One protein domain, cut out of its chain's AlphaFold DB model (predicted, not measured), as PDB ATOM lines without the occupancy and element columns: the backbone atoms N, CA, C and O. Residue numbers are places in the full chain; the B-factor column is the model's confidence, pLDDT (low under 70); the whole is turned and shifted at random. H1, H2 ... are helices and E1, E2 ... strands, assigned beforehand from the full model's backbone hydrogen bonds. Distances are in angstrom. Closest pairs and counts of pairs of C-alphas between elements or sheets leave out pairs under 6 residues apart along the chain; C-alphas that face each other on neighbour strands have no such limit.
ATOM      1  N   GLY A 177     156.687  86.529  93.485       60.81
ATOM      2  CA  GLY A 177     157.055  87.779  92.829       60.81
ATOM      3  C   GLY A 177     156.048  88.883  93.129       60.81
ATOM      4  O   GLY A 177     156.440  89.920  93.648       60.81
ATOM      5  N   GLU A 178     154.764  88.627  92.890       68.25
ATOM      6  CA  GLU A 178     153.679  89.593  93.106       68.25
ATOM      7  C   GLU A 178     153.469  89.877  94.589       68.25
ATOM      8  O   GLU A 178     153.551  91.031  94.982       68.25
ATOM      9  N   ALA A 179     153.368  88.851  95.441       70.38
ATOM     10  CA  ALA A 179     153.217  89.059  96.886       70.38
ATOM     11  C   ALA A 179     154.425  89.781  97.516       70.38
ATOM     12  O   ALA A 179     154.275  90.572  98.442       70.38
ATOM     13  N   ARG A 180     155.642  89.551  96.997       78.44
ATOM     14  CA  ARG A 180     156.843  90.273  97.449       78.44
ATOM     15  C   ARG A 180     156.872  91.706  96.929       78.44
ATOM     16  O   ARG A 180     157.325  92.588  97.648       78.44
ATOM     17  N   LYS A 181     156.434  91.932  95.690       85.38
ATOM     18  CA  LYS A 181     156.295  93.272  95.113       85.38
ATOM     19  C   LYS A 181     155.240  94.065  95.885       85.38
ATOM     20  O   LYS A 181     155.484  95.222  96.204       85.38
ATOM     21  N   LEU A 182     154.140  93.419  96.258       86.25
ATOM     22  CA  LEU A 182     153.070  93.997  97.056       86.25
ATOM     23  C   LEU A 182     153.541  94.340  98.478       86.25
ATOM     24  O   LEU A 182     153.400  95.487  98.878       86.25
ATOM     25  N   ASP A 183     154.221  93.426  99.187       86.56
ATOM     26  CA  ASP A 183     154.835  93.710 100.504       86.56
ATOM     27  C   ASP A 183     155.888  94.834 100.428       86.56
ATOM     28  O   ASP A 183     155.994  95.668 101.326       86.56
ATOM     29  N   GLN A 184     156.655  94.912  99.334       89.62
ATOM     30  CA  GLN A 184     157.597  96.014  99.117       89.62
ATOM     31  C   GLN A 184     156.891  97.356  98.921       89.62
ATOM     32  O   GLN A 184     157.342  98.351  99.487       89.62
ATOM     33  N   LEU A 185     155.824  97.392  98.121       92.69
ATOM     34  CA  LEU A 185     155.024  98.598  97.902       92.69
ATOM     35  C   LEU A 185     154.327  99.028  99.194       92.69
ATOM     36  O   LEU A 185     154.434 100.189  99.570       92.69
ATOM     37  N   PHE A 186     153.748  98.079  99.929       91.00
ATOM     38  CA  PHE A 186     153.132  98.298 101.234       91.00
ATOM     39  C   PHE A 186     154.104  98.957 102.220       91.00
ATOM     40  O   PHE A 186     153.848 100.030 102.762       91.00
ATOM     41  N   ARG A 187     155.298  98.374 102.387       92.50
ATOM     42  CA  ARG A 187     156.336  98.929 103.268       92.50
ATOM     43  C   ARG A 187     156.843 100.288 102.793       92.50
ATOM     44  O   ARG A 187     157.199 101.109 103.631       92.50
ATOM     45  N   LYS A 188     156.933 100.528 101.482       93.12
ATOM     46  CA  LYS A 188     157.339 101.834 100.941       93.12
ATOM     47  C   LYS A 188     156.302 102.912 101.243       93.12
ATOM     48  O   LYS A 188     156.700 103.975 101.704       93.12
ATOM     49  N   ALA A 189     155.020 102.610 101.059       92.25
ATOM     50  CA  ALA A 189     153.926 103.523 101.367       92.25
ATOM     51  C   ALA A 189     153.934 103.929 102.848       92.25
ATOM     52  O   ALA A 189     153.986 105.115 103.159       92.25
ATOM     53  N   ILE A 190     154.056 102.954 103.761       91.00
ATOM     54  CA  ILE A 190     154.178 103.228 105.205       91.00
ATOM     55  C   ILE A 190     155.373 104.146 105.495       91.00
ATOM     56  O   ILE A 190     155.247 105.093 106.265       91.00
ATOM     57  N   LYS A 191     156.547 103.894 104.895       92.12
ATOM     58  CA  LYS A 191     157.726 104.751 105.113       92.12
ATOM     59  C   LYS A 191     157.529 106.174 104.600       92.12
ATOM     60  O   LYS A 191     157.975 107.094 105.276       92.12
ATOM     61  N   SER A 192     156.912 106.326 103.430       90.25
ATOM     62  CA  SER A 192     156.671 107.628 102.805       90.25
ATOM     63  C   SER A 192     155.759 108.491 103.677       90.25
ATOM     64  O   SER A 192     156.067 109.648 103.943       90.25
ATOM     65  N   GLU A 193     154.706 107.895 104.240       88.25
ATOM     66  CA  GLU A 193     153.729 108.624 105.058       88.25
ATOM     67  C   GLU A 193     154.178 108.898 106.494       88.25
ATOM     68  O   GLU A 193     153.805 109.911 107.076       88.25
ATOM     69  N   THR A 194     155.000 108.021 107.072       87.31
ATOM     70  CA  THR A 194     155.391 108.123 108.492       87.31
ATOM     71  C   THR A 194     156.810 108.647 108.713       87.31
ATOM     72  O   THR A 194     157.214 108.894 109.849       87.31
ATOM     73  N   GLY A 195     157.624 108.752 107.658       87.12
ATOM     74  CA  GLY A 195     159.060 109.029 107.779       87.12
ATOM     75  C   GLY A 195     159.848 107.902 108.467       87.12
ATOM     76  O   GLY A 195     160.952 108.123 108.977       87.12
ATOM     77  N   ALA A 196     159.296 106.686 108.526       89.38
ATOM     78  CA  ALA A 196     159.920 105.560 109.205       89.38
ATOM     79  C   ALA A 196     161.228 105.112 108.531       89.38
ATOM     80  O   ALA A 196     161.280 104.763 107.348       89.38
ATOM     81  N   ALA A 197     162.291 104.983 109.324       87.06
ATOM     82  CA  ALA A 197     163.531 104.350 108.889       87.06
ATOM     83  C   ALA A 197     163.372 102.819 108.826       87.06
ATOM     84  O   ALA A 197     163.852 102.160 107.891       87.06
ATOM     85  N   ARG A 198     162.660 102.236 109.802       88.31
ATOM     86  CA  ARG A 198     162.435 100.785 109.923       88.31
ATOM     87  C   ARG A 198     160.971 100.475 110.203       88.31
ATOM     88  O   ARG A 198     160.289 101.237 110.873       88.31
ATOM     89  N   ILE A 199     160.536  99.319 109.706       91.12
ATOM     90  CA  ILE A 199     159.191  98.776 109.906       91.12
ATOM     91  C   ILE A 199     159.332  97.348 110.421       91.12
ATOM     92  O   ILE A 199     160.099  96.552 109.863       91.12
ATOM     93  N   ARG A 200     158.574  97.021 111.459       89.56
ATOM     94  CA  ARG A 200     158.425  95.686 112.029       89.56
ATOM     95  C   ARG A 200     156.952  95.299 111.955       89.56
ATOM     96  O   ARG A 200     156.103  96.082 112.346       89.56
ATOM     97  N   VAL A 201     156.691  94.088 111.478       87.69
ATOM     98  CA  VAL A 201     155.368  93.459 111.538       87.69
ATOM     99  C   VAL A 201     155.483  92.302 112.527       87.69
ATOM    100  O   VAL A 201     156.427  91.511 112.405       87.69
ATOM    101  N   THR A 202     154.628  92.257 113.544       83.12
ATOM    102  CA  THR A 202     154.636  91.200 114.570       83.12
ATOM    103  C   THR A 202     153.911  89.947 114.072       83.12
ATOM    104  O   THR A 202     153.290  89.950 113.008       83.12
ATOM    105  N   SER A 203     154.013  88.846 114.822       70.75
ATOM    106  CA  SER A 203     153.245  87.624 114.546       70.75
ATOM    107  C   SER A 203     151.738  87.828 114.655       70.75
ATOM    108  O   SER A 203     150.992  87.112 113.996       70.75
ATOM    109  N   ASP A 204     151.322  88.807 115.457       76.31
ATOM    110  CA  ASP A 204     149.924  89.069 115.797       76.31
ATOM    111  C   ASP A 204     149.272  90.035 114.794       76.31
ATOM    112  O   ASP A 204     148.105  90.385 114.923       76.31
ATOM    113  N   GLY A 205     150.021  90.434 113.758       80.31
ATOM    114  CA  GLY A 205     149.538  91.319 112.706       80.31
ATOM    115  C   GLY A 205     149.656  92.802 113.042       80.31
ATOM    116  O   GLY A 205     149.051  93.606 112.345       80.31
ATOM    117  N   ASP A 206     150.444  93.191 114.047       89.31
ATOM    118  CA  ASP A 206     150.676  94.599 114.379       89.31
ATOM    119  C   ASP A 206     151.852  95.198 113.613       89.31
ATOM    120  O   ASP A 206     152.889  94.552 113.408       89.31
ATOM    121  N   ILE A 207     151.723  96.473 113.249       88.75
ATOM    122  CA  ILE A 207     152.769  97.244 112.588       88.75
ATOM    123  C   ILE A 207     153.377  98.243 113.566       88.75
ATOM    124  O   ILE A 207     152.703  99.108 114.126       88.75
ATOM    125  N   HIS A 208     154.697  98.145 113.709       91.38
ATOM    126  CA  HIS A 208     155.505  99.100 114.448       91.38
ATOM    127  C   HIS A 208     156.533  99.766 113.542       91.38
ATOM    128  O   HIS A 208     157.204  99.110 112.736       91.38
ATOM    129  N   ILE A 209     156.725 101.063 113.730       91.50
ATOM    130  CA  ILE A 209     157.710 101.863 113.017       91.50
ATOM    131  C   ILE A 209     158.784 102.389 113.962       91.50
ATOM    132  O   ILE A 209     158.588 102.506 115.167       91.50
ATOM    133  N   GLN A 210     159.943 102.701 113.398       90.62
ATOM    134  CA  GLN A 210     160.994 103.453 114.070       90.62
ATOM    135  C   GLN A 210     161.401 104.591 113.139       90.62
ATOM    136  O   GLN A 210     161.867 104.339 112.020       90.62
ATOM    137  N   THR A 211     161.204 105.831 113.577       85.25
ATOM    138  CA  THR A 211     161.590 107.027 112.820       85.25
ATOM    139  C   THR A 211     163.057 107.364 113.085       85.25
ATOM    140  O   THR A 211     163.647 106.940 114.075       85.25
ATOM    141  N   SER A 212     163.693 108.121 112.193       77.19
ATOM    142  CA  SER A 212     165.066 108.602 112.424       77.19
ATOM    143  C   SER A 212     165.156 109.594 113.589       77.19
ATOM    144  O   SER A 212     166.230 109.773 114.160       77.19
ATOM    145  N   ARG A 213     164.029 110.223 113.948       72.12
ATOM    146  CA  ARG A 213     163.921 111.229 115.008       72.12
ATOM    147  C   ARG A 213     163.804 110.619 116.406       72.12
ATOM    148  O   ARG A 213     164.269 111.231 117.362       72.12
ATOM    149  N   TYR A 214     163.222 109.424 116.524       68.06
ATOM    150  CA  TYR A 214     162.999 108.749 117.801       68.06
ATOM    151  C   TYR A 214     163.488 107.300 117.745       68.06
ATOM    152  O   TYR A 214     163.061 106.507 116.912       68.06
ATOM    153  N   GLY A 215     164.374 106.927 118.670       72.44
ATOM    154  CA  GLY A 215     164.951 105.579 118.728       72.44
ATOM    155  C   GLY A 215     163.989 104.479 119.205       72.44
ATOM    156  O   GLY A 215     164.379 103.313 119.212       72.44
ATOM    157  N   GLY A 216     162.761 104.812 119.608       85.31
ATOM    158  CA  GLY A 216     161.751 103.853 120.067       85.31
ATOM    159  C   GLY A 216     160.973 103.190 118.926       85.31
ATOM    160  O   GLY A 216     160.941 103.697 117.808       85.31
ATOM    161  N   TRP A 217     160.348 102.047 119.218       88.69
ATOM    162  CA  TRP A 217     159.340 101.453 118.337       88.69
ATOM    163  C   TRP A 217     157.970 102.026 118.688       88.69
ATOM    164  O   TRP A 217     157.548 101.936 119.837       88.69
ATOM    165  N   GLU A 218     157.282 102.572 117.699       90.44
ATOM    166  CA  GLU A 218     155.938 103.131 117.818       90.44
ATOM    167  C   GLU A 218     154.947 102.223 117.092       90.44
ATOM    168  O   GLU A 218     155.224 101.784 115.979       90.44
ATOM    169  N   TRP A 219     153.827 101.891 117.730       91.12
ATOM    170  CA  TRP A 219     152.742 101.123 117.113       91.12
ATOM    171  C   TRP A 219     151.844 102.053 116.294       91.12
ATOM    172  O   TRP A 219     151.495 103.127 116.776       91.12
ATOM    173  N   ILE A 220     151.471 101.636 115.083       88.31
ATOM    174  CA  ILE A 220     150.647 102.445 114.164       88.31
ATOM    175  C   ILE A 220     149.372 101.736 113.690       88.31
ATOM    176  O   ILE A 220     148.676 102.246 112.817       88.31
ATOM    177  N   GLY A 221     149.070 100.558 114.242       88.12
ATOM    178  CA  GLY A 221     147.865  99.792 113.918       88.12
ATOM    179  C   GLY A 221     148.136  98.353 113.484       88.12
ATOM    180  O   GLY A 221     149.276  97.951 113.235       88.12
ATOM    181  N   GLY A 222     147.052  97.586 113.364       88.75
ATOM    182  CA  GLY A 222     147.067  96.272 112.727       88.75
ATOM    183  C   GLY A 222     147.259  96.382 111.212       88.75
ATOM    184  O   GLY A 222     146.902  97.393 110.605       88.75
ATOM    185  N   VAL A 223     147.803  95.333 110.589       86.88
ATOM    186  CA  VAL A 223     148.062  95.257 109.141       86.88
ATOM    187  C   VAL A 223     146.813  95.624 108.344       86.88
ATOM    188  O   VAL A 223     146.899  96.482 107.477       86.88
ATOM    189  N   GLU A 224     145.654  95.063 108.689       84.38
ATOM    190  CA  GLU A 224     144.393  95.319 107.980       84.38
ATOM    191  C   GLU A 224     143.971  96.795 108.047       84.38
ATOM    192  O   GLU A 224     143.571  97.381 107.043       84.38
ATOM    193  N   THR A 225     144.109  97.435 109.211       84.50
ATOM    194  CA  THR A 225     143.760  98.852 109.394       84.50
ATOM    195  C   THR A 225     144.702  99.767 108.614       84.50
ATOM    196  O   THR A 225     144.263 100.734 107.990       84.50
ATOM    197  N   VAL A 226     145.998  99.446 108.616       86.31
ATOM    198  CA  VAL A 226     147.025 100.179 107.868       86.31
ATOM    199  C   VAL A 226     146.824 100.012 106.360       86.31
ATOM    200  O   VAL A 226     146.921 100.991 105.621       86.31
ATOM    201  N   GLU A 227     146.490  98.807 105.894       87.50
ATOM    202  CA  GLU A 227     146.120  98.555 104.497       87.50
ATOM    203  C   GLU A 227     144.898  99.381 104.089       87.50
ATOM    204  O   GLU A 227     144.955 100.086 103.084       87.50
ATOM    205  N   GLN A 228     143.829  99.384 104.890       85.25
ATOM    206  CA  GLN A 228     142.631 100.191 104.627       85.25
ATOM    207  C   GLN A 228     142.940 101.691 104.530       85.25
ATOM    208  O   GLN A 228     142.458 102.360 103.613       85.25
ATOM    209  N   SER A 229     143.791 102.220 105.416       85.62
ATOM    210  CA  SER A 229     144.235 103.617 105.329       85.62
ATOM    211  C   SER A 229     144.982 103.899 104.019       85.62
ATOM    212  O   SER A 229     144.658 104.856 103.320       85.62
ATOM    213  N   LEU A 230     145.918 103.029 103.617       85.50
ATOM    214  CA  LEU A 230     146.650 103.166 102.349       85.50
ATOM    215  C   LEU A 230     145.751 103.015 101.115       85.50
ATOM    216  O   LEU A 230     146.052 103.575 100.059       85.50
ATOM    217  N   LEU A 231     144.641 102.286 101.233       85.62
ATOM    218  CA  LEU A 231     143.606 102.183 100.204       85.62
ATOM    219  C   LEU A 231     142.694 103.423 100.132       85.62
ATOM    220  O   LEU A 231     141.822 103.475  99.267       85.62
ATOM    221  N   GLY A 232     142.922 104.440 100.970       74.25
ATOM    222  CA  GLY A 232     142.168 105.697 100.979       74.25
ATOM    223  C   GLY A 232     140.894 105.651 101.823       74.25
ATOM    224  O   GLY A 232     140.057 106.541 101.712       74.25
ATOM    225  N   GLN A 233     140.727 104.632 102.676       68.81
ATOM    226  CA  GLN A 233     139.549 104.476 103.542       68.81
ATOM    227  C   GLN A 233     139.684 105.210 104.892       68.81
ATOM    228  O   GLN A 233     138.924 104.926 105.811       68.81
ATOM    229  N   ASN A 234     140.644 106.142 104.990       64.12
ATOM    230  CA  ASN A 234     140.973 107.021 106.122       64.12
ATOM    231  C   ASN A 234     140.549 106.488 107.505       64.12
ATOM    232  O   ASN A 234     139.561 106.931 108.093       64.12
ATOM    233  N   THR A 235     141.318 105.524 108.021       64.00
ATOM    234  CA  THR A 235     141.080 104.881 109.324       64.00
ATOM    235  C   THR A 235     141.990 105.412 110.443       64.00
ATOM    236  O   THR A 235     141.948 104.891 111.557       64.00
ATOM    237  N   GLY A 236     142.764 106.481 110.196       64.06
ATOM    238  CA  GLY A 236     143.376 107.308 111.246       64.06
ATOM    239  C   GLY A 236     144.865 107.632 111.076       64.06
ATOM    240  O   GLY A 236     145.219 108.803 111.015       64.06
ATOM    241  N   TYR A 237     145.753 106.629 111.055       65.44
ATOM    242  CA  TYR A 237     147.212 106.839 111.194       65.44
ATOM    243  C   TYR A 237     147.951 107.206 109.900       65.44
ATOM    244  O   TYR A 237     149.065 107.724 109.961       65.44
ATOM    245  N   LEU A 238     147.356 106.906 108.746       78.31
ATOM    246  CA  LEU A 238     147.919 107.125 107.418       78.31
ATOM    247  C   LEU A 238     146.860 107.807 106.549       78.31
ATOM    248  O   LEU A 238     145.683 107.452 106.616       78.31
ATOM    249  N   ASN A 239     147.281 108.771 105.736       75.81
ATOM    250  CA  ASN A 239     146.382 109.536 104.872       75.81
ATOM    251  C   ASN A 239     146.170 108.849 103.515       75.81
ATOM    252  O   ASN A 239     145.143 109.053 102.877       75.81
ATOM    253  N   GLY A 240     147.118 108.021 103.062       76.94
ATOM    254  CA  GLY A 240     147.066 107.405 101.735       76.94
ATOM    255  C   GLY A 240     147.482 108.346 100.595       76.94
ATOM    256  O   GLY A 240     147.361 107.981  99.424       76.94
ATOM    257  N   ASP A 241     147.974 109.548 100.887       81.69
ATOM    258  CA  ASP A 241     148.137 110.614  99.884       81.69
ATOM    259  C   ASP A 241     149.491 110.602  99.156       81.69
ATOM    260  O   ASP A 241     149.750 111.435  98.289       81.69
ATOM    261  N   THR A 242     150.375 109.657  99.484       85.94
ATOM    262  CA  THR A 242     151.706 109.572  98.863       85.94
ATOM    263  C   THR A 242     151.684 108.857  97.512       85.94
ATOM    264  O   THR A 242     150.841 107.993  97.250       85.94
ATOM    265  N   GLU A 243     152.660 109.166  96.652       87.69
ATOM    266  CA  GLU A 243     152.863 108.449  95.386       87.69
ATOM    267  C   GLU A 243     153.104 106.949  95.622       87.69
ATOM    268  O   GLU A 243     152.624 106.101  94.867       87.69
ATOM    269  N   GLU A 244     153.790 106.589  96.710       91.06
ATOM    270  CA  GLU A 244     153.998 105.198  97.103       91.06
ATOM    271  C   GLU A 244     152.703 104.505  97.542       91.06
ATOM    272  O   GLU A 244     152.506 103.333  97.205       91.06
ATOM    273  N   ALA A 245     151.808 105.204  98.246       88.12
ATOM    274  CA  ALA A 245     150.483 104.686  98.575       88.12
ATOM    275  C   ALA A 245     149.628 104.502  97.314       88.12
ATOM    276  O   ALA A 245     148.988 103.462  97.155       88.12
ATOM    277  N   ALA A 246     149.689 105.436  96.360       88.31
ATOM    278  CA  ALA A 246     149.039 105.293  95.057       88.31
ATOM    279  C   ALA A 246     149.577 104.088  94.263       88.31
ATOM    280  O   ALA A 246     148.799 103.329  93.681       88.31
ATOM    281  N   ALA A 247     150.893 103.855  94.287       88.88
ATOM    282  CA  ALA A 247     151.514 102.695  93.653       88.88
ATOM    283  C   ALA A 247     151.110 101.370  94.321       88.88
ATOM    284  O   ALA A 247     150.886 100.376  93.626       88.88
ATOM    285  N   TYR A 248     150.991 101.345  95.653       88.94
ATOM    286  CA  TYR A 248     150.456 100.197  96.385       88.94
ATOM    287  C   TYR A 248     148.989  99.935  96.014       88.94
ATOM    288  O   TYR A 248     148.670  98.817  95.614       88.94
ATOM    289  N   ARG A 249     148.127 100.963  96.015       90.19
ATOM    290  CA  ARG A 249     146.721 100.860  95.576       90.19
ATOM    291  C   ARG A 249     146.588 100.283  94.173       90.19
ATOM    292  O   ARG A 249     145.846  99.328  93.966       90.19
ATOM    293  N   ALA A 250     147.335 100.828  93.216       87.94
ATOM    294  CA  ALA A 250     147.314 100.349  91.839       87.94
ATOM    295  C   ALA A 250     147.758  98.881  91.729       87.94
ATOM    296  O   ALA A 250     147.253  98.150  90.882       87.94
ATOM    297  N   ALA A 251     148.688  98.429  92.575       86.12
ATOM    298  CA  ALA A 251     149.121  97.037  92.593       86.12
ATOM    299  C   ALA A 251     148.075  96.092  93.203       86.12
ATOM    300  O   ALA A 251     147.928  94.994  92.682       86.12
ATOM    301  N   VAL A 252     147.345  96.521  94.241       85.00
ATOM    302  CA  VAL A 252     146.242  95.748  94.851       85.00
ATOM    303  C   VAL A 252     145.061  95.596  93.885       85.00
ATOM    304  O   VAL A 252     144.455  94.536  93.814       85.00
ATOM    305  N   VAL A 253     144.733  96.635  93.111       80.25
ATOM    306  CA  VAL A 253     143.620  96.591  92.139       80.25
ATOM    307  C   VAL A 253     143.924  95.682  90.938       80.25
ATOM    308  O   VAL A 253     143.007  95.150  90.321       80.25
ATOM    309  N   ASN A 254     145.205  95.501  90.602       65.94
ATOM    310  CA  ASN A 254     145.657  94.702  89.458       65.94
ATOM    311  C   ASN A 254     146.103  93.268  89.824       65.94
ATOM    312  O   ASN A 254     146.602  92.560  88.946       65.94
ATOM    313  N   SER A 255     145.989  92.865  91.094       59.19
ATOM    314  CA  SER A 255     146.354  91.534  91.613       59.19
ATOM    315  C   SER A 255     145.135  90.660  91.859       59.19
ATOM    316  O   SER A 255     145.215  89.450  91.554       59.19
TER     317      SER A 255
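AT A GLANCE: This is residues 177 to 255 of the 255 residues of an uncharacterized protein of Rhizobium sp. BK602 (UniProt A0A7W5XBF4). A small sheet of three strands, E1, E2 and E3, makes one end of the domain, and helices H1 and H3 lie side by side toward the other end. The last part of H1 reaches the sheet, and the short helix H2 stands up from the sheet and meets H3. The printed part has 79 residues, with three named helices and three named strands in the order H1 E1 E2 E3 H2 H3, a mixed class of helices and strands. The sheet, in the order E1 E2 E3, is an antiparallel meander, each strand the neighbour of the one before. The whole is compact, with a radius of gyration of the C-alphas of 11.8 A, and spans 36 by 24 by 20 A.

HOW THE PARTS SIT: Start at H1, residues 178 to 194, which only grazes the sheet with residues 187 to 194. E1, residues 196 to 201, and E2, residues 206 to 211, form a hairpin; look for N 200 and O 208, 2.8 A apart. E2 and E3, residues 218 to 222, form the next hairpin, with N 207 and O 221 at 2.9 A. H2, residues 223 to 230, stands up from the sheet. H3, residues 243 to 253, touches H1, closest at C-alphas 189 and 244, 4.6 A, running opposite ways at a shallow tilt of 32 degrees, only just short of steep. H3 touches H2 at C-alphas 230 and 245, 5.6 A, and is not on the sheet. In H1, H2 and H3 every O i to N i+4 pair is within hydrogen-bond range.

IN THESE COORDINATES: Find C-alpha 178 at (153.679, 89.593, 93.106); from there H1 runs 24.1 A. E1 spans 13.1 A, E2 16.6 A, E3 12.3 A and H2 10.5 A. H3 runs 15.4 A to C-alpha 253 at (143.620, 96.591, 92.139).

THE WHOLE: The C-alphas farthest apart, of Gly 215 and Asn 254, are 36.7 A apart. The printed part has no cut; the link from H2 to H3 is long. Look for pLDDT under 70 at residues 177 to 178, 214, 233 to 237 and 254 to 255.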